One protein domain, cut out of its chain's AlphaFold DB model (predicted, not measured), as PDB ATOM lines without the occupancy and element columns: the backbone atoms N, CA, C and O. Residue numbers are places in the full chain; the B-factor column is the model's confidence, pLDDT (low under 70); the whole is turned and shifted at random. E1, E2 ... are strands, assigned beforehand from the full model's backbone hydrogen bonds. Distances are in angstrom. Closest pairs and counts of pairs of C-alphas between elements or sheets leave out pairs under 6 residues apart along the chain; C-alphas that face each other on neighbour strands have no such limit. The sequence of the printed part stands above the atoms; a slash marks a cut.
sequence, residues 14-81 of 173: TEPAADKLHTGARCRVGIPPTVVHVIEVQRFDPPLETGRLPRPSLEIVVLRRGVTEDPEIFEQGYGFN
ATOM      1  N   THR A  14      28.091  24.996 -14.192       91.31
ATOM      2  CA  THR A  14      28.258  26.137 -15.101       91.31
ATOM      3  C   THR A  14      27.215  27.209 -14.799       91.31
ATOM      4  O   THR A  14      26.052  26.903 -14.541       91.31
ATOM      5  N   GLU A  15      27.621  28.478 -14.855       90.50
ATOM      6  CA  GLU A  15      26.724  29.634 -14.784       90.50
ATOM      7  C   GLU A  15      26.892  30.496 -16.054       90.50
ATOM      8  O   GLU A  15      27.965  31.079 -16.252       90.50
ATOM      9  N   PRO A  16      25.871  30.599 -16.931       91.12
ATOM     10  CA  PRO A  16      24.570  29.925 -16.857       91.12
ATOM     11  C   PRO A  16      24.689  28.407 -17.085       91.12
ATOM     12  O   PRO A  16      25.707  27.936 -17.588       91.12
ATOM     13  N   ALA A  17      23.636  27.667 -16.720       89.56
ATOM     14  CA  ALA A  17      23.575  26.212 -16.866       89.56
ATOM     15  C   ALA A  17      23.923  25.753 -18.293       89.56
ATOM     16  O   ALA A  17      23.628  26.451 -19.268       89.56
ATOM     17  N   ALA A  18      24.540  24.575 -18.400       88.06
ATOM     18  CA  ALA A  18      25.137  24.078 -19.639       88.06
ATOM     19  C   ALA A  18      24.154  24.019 -20.821       88.06
ATOM     20  O   ALA A  18      24.531  24.315 -21.952       88.06
ATOM     21  N   ASP A  19      22.886  23.709 -20.555       90.44
ATOM     22  CA  ASP A  19      21.798  23.664 -21.539       90.44
ATOM     23  C   ASP A  19      21.413  25.043 -22.110       90.44
ATOM     24  O   ASP A  19      20.754  25.128 -23.144       90.44
ATOM     25  N   LYS A  20      21.840  26.130 -21.460       90.88
ATOM     26  CA  LYS A  20      21.608  27.524 -21.872       90.88
ATOM     27  C   LYS A  20      22.830  28.163 -22.531       90.88
ATOM     28  O   LYS A  20      22.763  29.323 -22.950       90.88
ATOM     29  N   LEU A  21      23.951  27.445 -22.607       91.94
ATOM     30  CA  LEU A  21      25.164  27.938 -23.247       91.94
ATOM     31  C   LEU A  21      25.055  27.846 -24.771       91.94
ATOM     32  O   LEU A  21      24.526  26.894 -25.334       91.94
ATOM     33  N   HIS A  22      25.600  28.852 -25.443       92.81
ATOM     34  CA  HIS A  22      25.751  28.897 -26.893       92.81
ATOM     35  C   HIS A  22      27.179  29.318 -27.240       92.81
ATOM     36  O   HIS A  22      27.890  29.901 -26.418       92.81
ATOM     37  N   THR A  23      27.622  29.021 -28.461       94.31
ATOM     38  CA  THR A  23      28.968  29.379 -28.921       94.31
ATOM     39  C   THR A  23      29.222  30.880 -28.757       94.31
ATOM     40  O   THR A  23      28.418  31.705 -29.184       94.31
ATOM     41  N   GLY A  24      30.346  31.229 -28.127       93.69
ATOM     42  CA  GLY A  24      30.717  32.616 -27.829       93.69
ATOM     43  C   GLY A  24      30.134  33.177 -26.527       93.69
ATOM     44  O   GLY A  24      30.531  34.270 -26.118       93.69
ATOM     45  N   ALA A  25      29.248  32.447 -25.840       93.12
ATOM     46  CA  ALA A  25      28.764  32.839 -24.522       93.12
ATOM     47  C   ALA A  25      29.902  32.833 -23.491       93.12
ATOM     48  O   ALA A  25      30.751  31.940 -23.465       93.12
ATOM     49  N   ARG A  26      29.895  33.828 -22.599       94.62
ATOM     50  CA  ARG A  26      30.731  33.812 -21.395       94.62
ATOM     51  C   ARG A  26      30.031  32.979 -20.327       94.62
ATOM     52  O   ARG A  26      28.836  33.160 -20.107       94.62
ATOM     53  N   CYS A  27      30.780  32.122 -19.646       93.75
ATOM     54  CA  CYS A  27      30.287  31.349 -18.513       93.75
ATOM     55  C   CYS A  27      31.301  31.348 -17.370       93.75
ATOM     56  O   CYS A  27      32.489  31.618 -17.569       93.75
ATOM     57  N   ARG A  28      30.812  31.054 -16.168       91.38
ATOM     58  CA  ARG A  28      31.630  30.699 -15.011       91.38
ATOM     59  C   ARG A  28      31.539  29.197 -14.808       91.38
ATOM     60  O   ARG A  28      30.472  28.620 -14.992       91.38
ATOM     61  N   VAL A  29      32.651  28.589 -14.419       91.00
ATOM     62  CA  VAL A  29      32.737  27.164 -14.095       91.00
ATOM     63  C   VAL A  29      33.322  27.053 -12.701       91.00
ATOM     64  O   VAL A  29      34.336  27.687 -12.409       91.00
ATOM     65  N   GLY A  30      32.687  26.273 -11.839       90.62
ATOM     66  CA  GLY A  30      33.174  26.079 -10.482       90.62
ATOM     67  C   GLY A  30      32.311  25.113  -9.694       90.62
ATOM     68  O   GLY A  30      31.344  24.563 -10.210       90.62
ATOM     69  N   ILE A  31      32.677  24.915  -8.436       90.31
ATOM     70  CA  ILE A  31      31.907  24.106  -7.495       90.31
ATOM     71  C   ILE A  31      31.153  25.095  -6.599       90.31
ATOM     72  O   ILE A  31      31.806  25.850  -5.871       90.31
ATOM     73  N   PRO A  32      29.810  25.162  -6.645       90.75
ATOM     74  CA  PRO A  32      29.069  25.988  -5.698       90.75
ATOM     75  C   PRO A  32      29.293  25.468  -4.267       90.75
ATOM     76  O   PRO A  32      29.664  24.304  -4.100       90.75
ATOM     77  N   PRO A  33      29.056  26.272  -3.211       92.69
ATOM     78  CA  PRO A  33      29.161  25.801  -1.831       92.69
ATOM     79  C   PRO A  33      28.347  24.520  -1.607       92.69
ATOM     80  O   PRO A  33      27.118  24.538  -1.575       92.69
ATOM     81  N   THR A  34      29.057  23.401  -1.469       93.25
ATOM     82  CA  THR A  34      28.477  22.056  -1.476       93.25
ATOM     83  C   THR A  34      28.960  21.287  -0.259       93.25
ATOM     84  O   THR A  34      30.157  21.206   0.002       93.25
ATOM     85  N   VAL A  35      28.023  20.699   0.486       95.69
ATOM     86  CA  VAL A  35      28.348  19.758   1.561       95.69
ATOM     87  C   VAL A  35      28.429  18.360   0.965       95.69
ATOM     88  O   VAL A  35      27.480  17.896   0.327       95.69
ATOM     89  N   VAL A  36      29.552  17.699   1.205       95.88
ATOM     90  CA  VAL A  36      29.827  16.331   0.768       95.88
ATOM     91  C   VAL A  36      30.301  15.495   1.953       95.88
ATOM     92  O   VAL A  36      30.749  16.050   2.960       95.88
ATOM     93  N   HIS A  37      30.212  14.174   1.843       95.75
ATOM     94  CA  HIS A  37      30.876  13.247   2.755       95.75
ATOM     95  C   HIS A  37      31.846  12.360   1.974       95.75
ATOM     96  O   HIS A  37      31.601  12.038   0.812       95.75
ATOM     97  N   VAL A  38      32.992  12.077   2.592       94.31
ATOM     98  CA  VAL A  38      34.082  11.306   1.987       94.31
ATOM     99  C   VAL A  38      33.778   9.828   2.175       94.31
ATOM    100  O   VAL A  38      33.573   9.400   3.311       94.31
ATOM    101  N   ILE A  39      33.774   9.081   1.076       92.81
ATOM    102  CA  ILE A  39      33.583   7.625   1.090       92.81
ATOM    103  C   ILE A  39      34.898   6.880   0.860       92.81
ATOM    104  O   ILE A  39      35.085   5.782   1.375       92.81
ATOM    105  N   GLU A  40      35.857   7.512   0.176       91.75
ATOM    106  CA  GLU A  40      37.152   6.908  -0.119       91.75
ATOM    107  C   GLU A  40      38.271   7.949  -0.132       91.75
ATOM    108  O   GLU A  40      38.083   9.104  -0.529       91.75
ATOM    109  N   VAL A  41      39.454   7.521   0.308       92.69
ATOM    110  CA  VAL A  41      40.694   8.290   0.244       92.69
ATOM    111  C   VAL A  41      41.778   7.387  -0.325       92.69
ATOM    112  O   VAL A  41      42.199   6.437   0.334       92.69
ATOM    113  N   GLN A  42      42.257   7.707  -1.522       94.50
ATOM    114  CA  GLN A  42      43.340   6.982  -2.177       94.50
ATOM    115  C   GLN A  42      44.621   7.806  -2.118       94.50
ATOM    116  O   GLN A  42      44.636   8.984  -2.475       94.50
ATOM    117  N   ARG A  43      45.708   7.189  -1.653       95.69
ATOM    118  CA  ARG A  43      47.040   7.800  -1.608       95.69
ATOM    119  C   ARG A  43      47.921   7.163  -2.670       95.69
ATOM    120  O   ARG A  43      47.976   5.939  -2.763       95.69
ATOM    121  N   PHE A  44      48.633   7.994  -3.417       94.88
ATOM    122  CA  PHE A  44      49.528   7.568  -4.483       94.88
ATOM    123  C   PHE A  44      50.975   7.859  -4.099       94.88
ATOM    124  O   PHE A  44      51.356   9.012  -3.888       94.88
ATOM    125  N   ASP A  45      51.773   6.797  -4.034       94.69
ATOM    126  CA  ASP A  45      53.224   6.864  -3.913       94.69
ATOM    127  C   ASP A  45      53.845   5.828  -4.872       94.69
ATOM    128  O   ASP A  45      53.745   4.623  -4.618       94.69
ATOM    129  N   PRO A  46      54.408   6.254  -6.020       94.25
ATOM    130  CA  PRO A  46      54.641   7.645  -6.424       94.25
ATOM    131  C   PRO A  46      53.352   8.405  -6.824       94.25
ATOM    132  O   PRO A  46      52.354   7.769  -7.164       94.25
ATOM    133  N   PRO A  47      53.367   9.758  -6.845       95.00
ATOM    134  CA  PRO A  47      52.236  10.567  -7.312       95.00
ATOM    135  C   PRO A  47      51.783  10.225  -8.737       95.00
ATOM    136  O   PRO A  47      52.602   9.910  -9.608       95.00
ATOM    137  N   LEU A  48      50.481  10.355  -8.988       93.06
ATOM    138  CA  LEU A  48      49.826   9.916 -10.217       93.06
ATOM    139  C   LEU A  48      50.243  10.759 -11.437       93.06
ATOM    140  O   LEU A  48      50.248  11.992 -11.411       93.06
ATOM    141  N   GLU A  49      50.554  10.097 -12.552       92.69
ATOM    142  CA  GLU A  49      50.877  10.763 -13.818       92.69
ATOM    143  C   GLU A  49      49.605  11.097 -14.610       92.69
ATOM    144  O   GLU A  49      49.157  10.338 -15.462       92.69
ATOM    145  N   THR A  50      49.025  12.269 -14.348       85.38
ATOM    146  CA  THR A  50      47.775  12.732 -14.989       85.38
ATOM    147  C   THR A  50      47.996  13.544 -16.272       85.38
ATOM    148  O   THR A  50      47.045  14.020 -16.889       85.38
ATOM    149  N   GLY A  51      49.254  13.772 -16.663       87.94
ATOM    150  CA  GLY A  51      49.620  14.690 -17.751       87.94
ATOM    151  C   GLY A  51      49.534  16.179 -17.380       87.94
ATOM    152  O   GLY A  51      49.862  17.029 -18.207       87.94
ATOM    153  N   ARG A  52      49.151  16.504 -16.137       84.50
ATOM    154  CA  ARG A  52      49.144  17.857 -15.566       84.50
ATOM    155  C   ARG A  52      50.055  17.913 -14.336       84.50
ATOM    156  O   ARG A  52      50.240  16.917 -13.642       84.50
ATOM    157  N   LEU A  53      50.646  19.085 -14.096       89.56
ATOM    158  CA  LEU A  53      51.340  19.401 -12.850       89.56
ATOM    159  C   LEU A  53      50.488  20.355 -11.997       89.56
ATOM    160  O   LEU A  53      49.770  21.176 -12.578       89.56
ATOM    161  N   PRO A  54      50.602  20.290 -10.658       91.62
ATOM    162  CA  PRO A  54      51.324  19.277  -9.873       91.62
ATOM    163  C   PRO A  54      50.728  17.866 -10.038       91.62
ATOM    164  O   PRO A  54      49.557  17.711 -10.375       91.62
ATOM    165  N   ARG A  55      51.566  16.834  -9.863       93.62
ATOM    166  CA  ARG A  55      51.107  15.437  -9.891       93.62
ATOM    167  C   ARG A  55      50.393  15.141  -8.576       93.62
ATOM    168  O   ARG A  55      51.031  15.318  -7.536       93.62
ATOM    169  N   PRO A  56      49.132  14.693  -8.600       94.88
ATOM    170  CA  PRO A  56      48.402  14.477  -7.371       94.88
ATOM    171  C   PRO A  56      48.915  13.240  -6.632       94.88
ATOM    172  O   PRO A  56      49.154  12.181  -7.217       94.88
ATOM    173  N   SER A  57      49.087  13.391  -5.328       95.94
ATOM    174  CA  SER A  57      49.455  12.338  -4.377       95.94
ATOM    175  C   SER A  57      48.236  11.758  -3.653       95.94
ATOM    176  O   SER A  57      48.352  10.784  -2.908       95.94
ATOM    177  N   LEU A  58      47.065  12.363  -3.858       96.06
ATOM    178  CA  LEU A  58      45.837  12.052  -3.145       96.06
ATOM    179  C   LEU A  58      44.632  12.181  -4.079       96.06
ATOM    180  O   LEU A  58      44.484  13.173  -4.790       96.06
ATOM    181  N   GLU A  59      43.724  11.221  -4.021       95.38
ATOM    182  CA  GLU A  59      42.355  11.369  -4.510       95.38
ATOM    183  C   GLU A  59      41.387  11.171  -3.349       95.38
ATOM    184  O   GLU A  59      41.584  10.309  -2.488       95.38
ATOM    185  N   ILE A  60      40.341  11.992  -3.316       95.12
ATOM    186  CA  ILE A  60      39.203  11.779  -2.430       95.12
ATOM    187  C   ILE A  60      37.946  11.581  -3.263       95.12
ATOM    188  O   ILE A  60      37.672  12.355  -4.182       95.12
ATOM    189  N   VAL A  61      37.175  10.555  -2.915       95.12
ATOM    190  CA  VAL A  61      35.878  10.271  -3.528       95.12
ATOM    191  C   VAL A  61      34.793  10.677  -2.553       95.12
ATOM    192  O   VAL A  61      34.832  10.345  -1.363       95.12
ATOM    193  N   VAL A  62      33.833  11.448  -3.055       95.44
ATOM    194  CA  VAL A  62      32.793  12.041  -2.222       95.44
ATOM    195  C   VAL A  62      31.392  11.806  -2.765       95.44
ATOM    196  O   VAL A  62      31.165  11.737  -3.975       95.44
ATOM    197  N   LEU A  63      30.431  11.784  -1.847       95.25
ATOM    198  CA  LEU A  63      29.004  11.832  -2.137       95.25
ATOM    199  C   LEU A  63      28.409  13.150  -1.644       95.25
ATOM    200  O   LEU A  63      28.778  13.677  -0.592       95.25
ATOM    201  N   ARG A  64      27.455  13.698  -2.405       94.88
ATOM    202  CA  ARG A  64      26.703  14.884  -1.975       94.88
ATOM    203  C   ARG A  64      25.867  14.540  -0.737       94.88
ATOM    204  O   ARG A  64      25.373  13.423  -0.583       94.88
ATOM    205  N   ARG A  65      25.660  15.532   0.129       95.12
ATOM    206  CA  ARG A  65      24.733  15.433   1.264       95.12
ATOM    207  C   ARG A  65      23.368  14.894   0.808       95.12
ATOM    208  O   ARG A  65      22.801  15.416  -0.148       95.12
ATOM    209  N   GLY A  66      22.817  13.917   1.522       95.75
ATOM    210  CA  GLY A  66      21.555  13.260   1.163       95.75
ATOM    211  C   GLY A  66      21.713  11.940   0.405       95.75
ATOM    212  O   GLY A  66      20.722  11.243   0.221       95.75
ATOM    213  N   VAL A  67      22.926  11.605  -0.045       94.50
ATOM    214  CA  VAL A  67      23.205  10.371  -0.790       94.50
ATOM    215  C   VAL A  67      23.926   9.386   0.124       94.50
ATOM    216  O   VAL A  67      24.966   9.725   0.679       94.50
ATOM    217  N   THR A  68      23.378   8.184   0.283       94.00
ATOM    218  CA  THR A  68      23.992   7.086   1.047       94.00
ATOM    219  C   THR A  68      24.925   6.274   0.153       94.00
ATOM    220  O   THR A  68      24.631   6.078  -1.029       94.00
ATOM    221  N   GLU A  69      26.048   5.826   0.717       92.25
ATOM    222  CA  GLU A  69      26.966   4.913   0.036       92.25
ATOM    223  C   GLU A  69      26.289   3.554  -0.197       92.25
ATOM    224  O   GLU A  69      25.687   2.991   0.720       92.25
ATOM    225  N   ASP A  70      26.368   3.047  -1.423       90.69
ATOM    226  CA  ASP A  70      25.873   1.734  -1.818       90.69
ATOM    227  C   ASP A  70      27.067   0.884  -2.282       90.69
ATOM    228  O   ASP A  70      27.609   1.148  -3.360       90.69
ATOM    229  N   PRO A  71      27.489  -0.120  -1.490       84.12
ATOM    230  CA  PRO A  71      28.677  -0.916  -1.791       84.12
ATOM    231  C   PRO A  71      28.528  -1.771  -3.059       84.12
ATOM    232  O   PRO A  71      29.529  -2.243  -3.594       84.12
ATOM    233  N   GLU A  72      27.306  -1.963  -3.564       87.81
ATOM    234  CA  GLU A  72      27.049  -2.711  -4.799       87.81
ATOM    235  C   GLU A  72      27.238  -1.847  -6.060       87.81
ATOM    236  O   GLU A  72      27.287  -2.368  -7.179       87.81
ATOM    237  N   ILE A  73      27.340  -0.519  -5.913       87.38
ATOM    238  CA  ILE A  73      27.566   0.399  -7.032       87.38
ATOM    239  C   ILE A  73      29.067   0.571  -7.253       87.38
ATOM    240  O   ILE A  73      29.765   1.241  -6.493       87.38
ATOM    241  N   PHE A  74      29.553   0.020  -8.363       79.56
ATOM    242  CA  PHE A  74      30.914   0.263  -8.830       79.56
ATOM    243  C   PHE A  74      31.128   1.756  -9.141       79.56
ATOM    244  O   PHE A  74      30.314   2.357  -9.842       79.56
ATOM    245  N   GLU A  75      32.227   2.328  -8.632       84.88
ATOM    246  CA  GLU A  75      32.614   3.740  -8.824       84.88
ATOM    247  C   GLU A  75      31.519   4.742  -8.408       84.88
ATOM    248  O   GLU A  75      31.227   5.719  -9.104       84.88
ATOM    249  N   GLN A  76      30.882   4.514  -7.256       90.56
ATOM    250  CA  GLN A  76      29.933   5.483  -6.720       90.56
ATOM    251  C   GLN A  76      30.642   6.791  -6.327       90.56
ATOM    252  O   GLN A  76      31.657   6.791  -5.642       90.56
ATOM    253  N   GLY A  77      30.048   7.929  -6.685       92.06
ATOM    254  CA  GLY A  77      30.481   9.245  -6.219       92.06
ATOM    255  C   GLY A  77      31.345  10.009  -7.210       92.06
ATOM    256  O   GLY A  77      31.311   9.767  -8.413       92.06
ATOM    257  N   TYR A  78      32.023  11.037  -6.705       92.69
ATOM    258  CA  TYR A  78      32.832  11.942  -7.516       92.69
ATOM    259  C   TYR A  78      34.233  12.073  -6.923       92.69
ATOM    260  O   TYR A  78      34.389  12.593  -5.815       92.69
ATOM    261  N   GLY A  79      35.231  11.609  -7.674       92.38
ATOM    262  CA  GLY A  79      36.647  11.741  -7.349       92.38
ATOM    263  C   GLY A  79      37.183  13.131  -7.679       92.38
ATOM    264  O   GLY A  79      36.849  13.722  -8.711       92.38
ATOM    265  N   PHE A  80      38.008  13.683  -6.798       91.75
ATOM    266  CA  PHE A  80      38.883  14.792  -7.149       91.75
ATOM    267  C   PHE A  80      40.176  14.760  -6.344       91.75
ATOM    268  O   PHE A  80      40.222  14.262  -5.219       91.75
ATOM    269  N   ASN A  81      41.216  15.360  -6.910       93.81
ATOM    270  CA  ASN A  81      42.510  15.493  -6.263       93.81
ATOM    271  C   ASN A  81      42.595  16.851  -5.550       93.81
ATOM    272  O   ASN A  81      42.514  17.886  -6.212       93.81
TER     273      ASN A  81
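AT A GLANCE: This is residues 14 to 81 of the 173 residues of an uncharacterized protein of Actinoplanes atraurantiacus (UniProt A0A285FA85). With little regular structure, the domain is a small sheet, E2, E3, E4, with long loops between its strands and an arm, residues 14 to 30 with E1, reaching away from it; residues 19 to 24 stick out. The printed part has 68 residues, no named helix and four strands, E1 to E4 in order; it is all strand, with 21 residues in named elements. The sheet is antiparallel, and the whole is loose, with a radius of gyration of the C-alphas of 15.8 A and spans of 41 by 33 by 22 A.

HOW THE PARTS SIT: E2, residues 36 to 43, E3, residues 58 to 64, and E4, residues 78 to 80, form a meander, each the antiparallel neighbour of the one before. E2 bends by 64 degrees at residue 39. Hairpin E2 and E3, at 160 degrees, has N 37 and O 63 within hydrogen-bond range, 2.9 A. Hairpin E3 and E4, at 148 degrees, has N 60 and O 80, 3.0 A. E1, residues 28 to 30, is apart from E2, E3 and E4; residues 14 to 15 pair antiparallel with 28 to 29.

IN THESE COORDINATES: E1 begins at C-alpha 28 (31.630, 30.699, -15.011); E4 ends at C-alpha 80 (38.883, 14.792, -7.149). E2 and E3 each measure 19.4 A, E1 and E4 6.7 A.

THE WHOLE: The C-alphas farthest apart, Gly 24 and Pro 71, are 42.5 A apart. E2 to E3 and E3 to E4 are long links. The printed part has no cut, and no printed residue is under 70 in pLDDT.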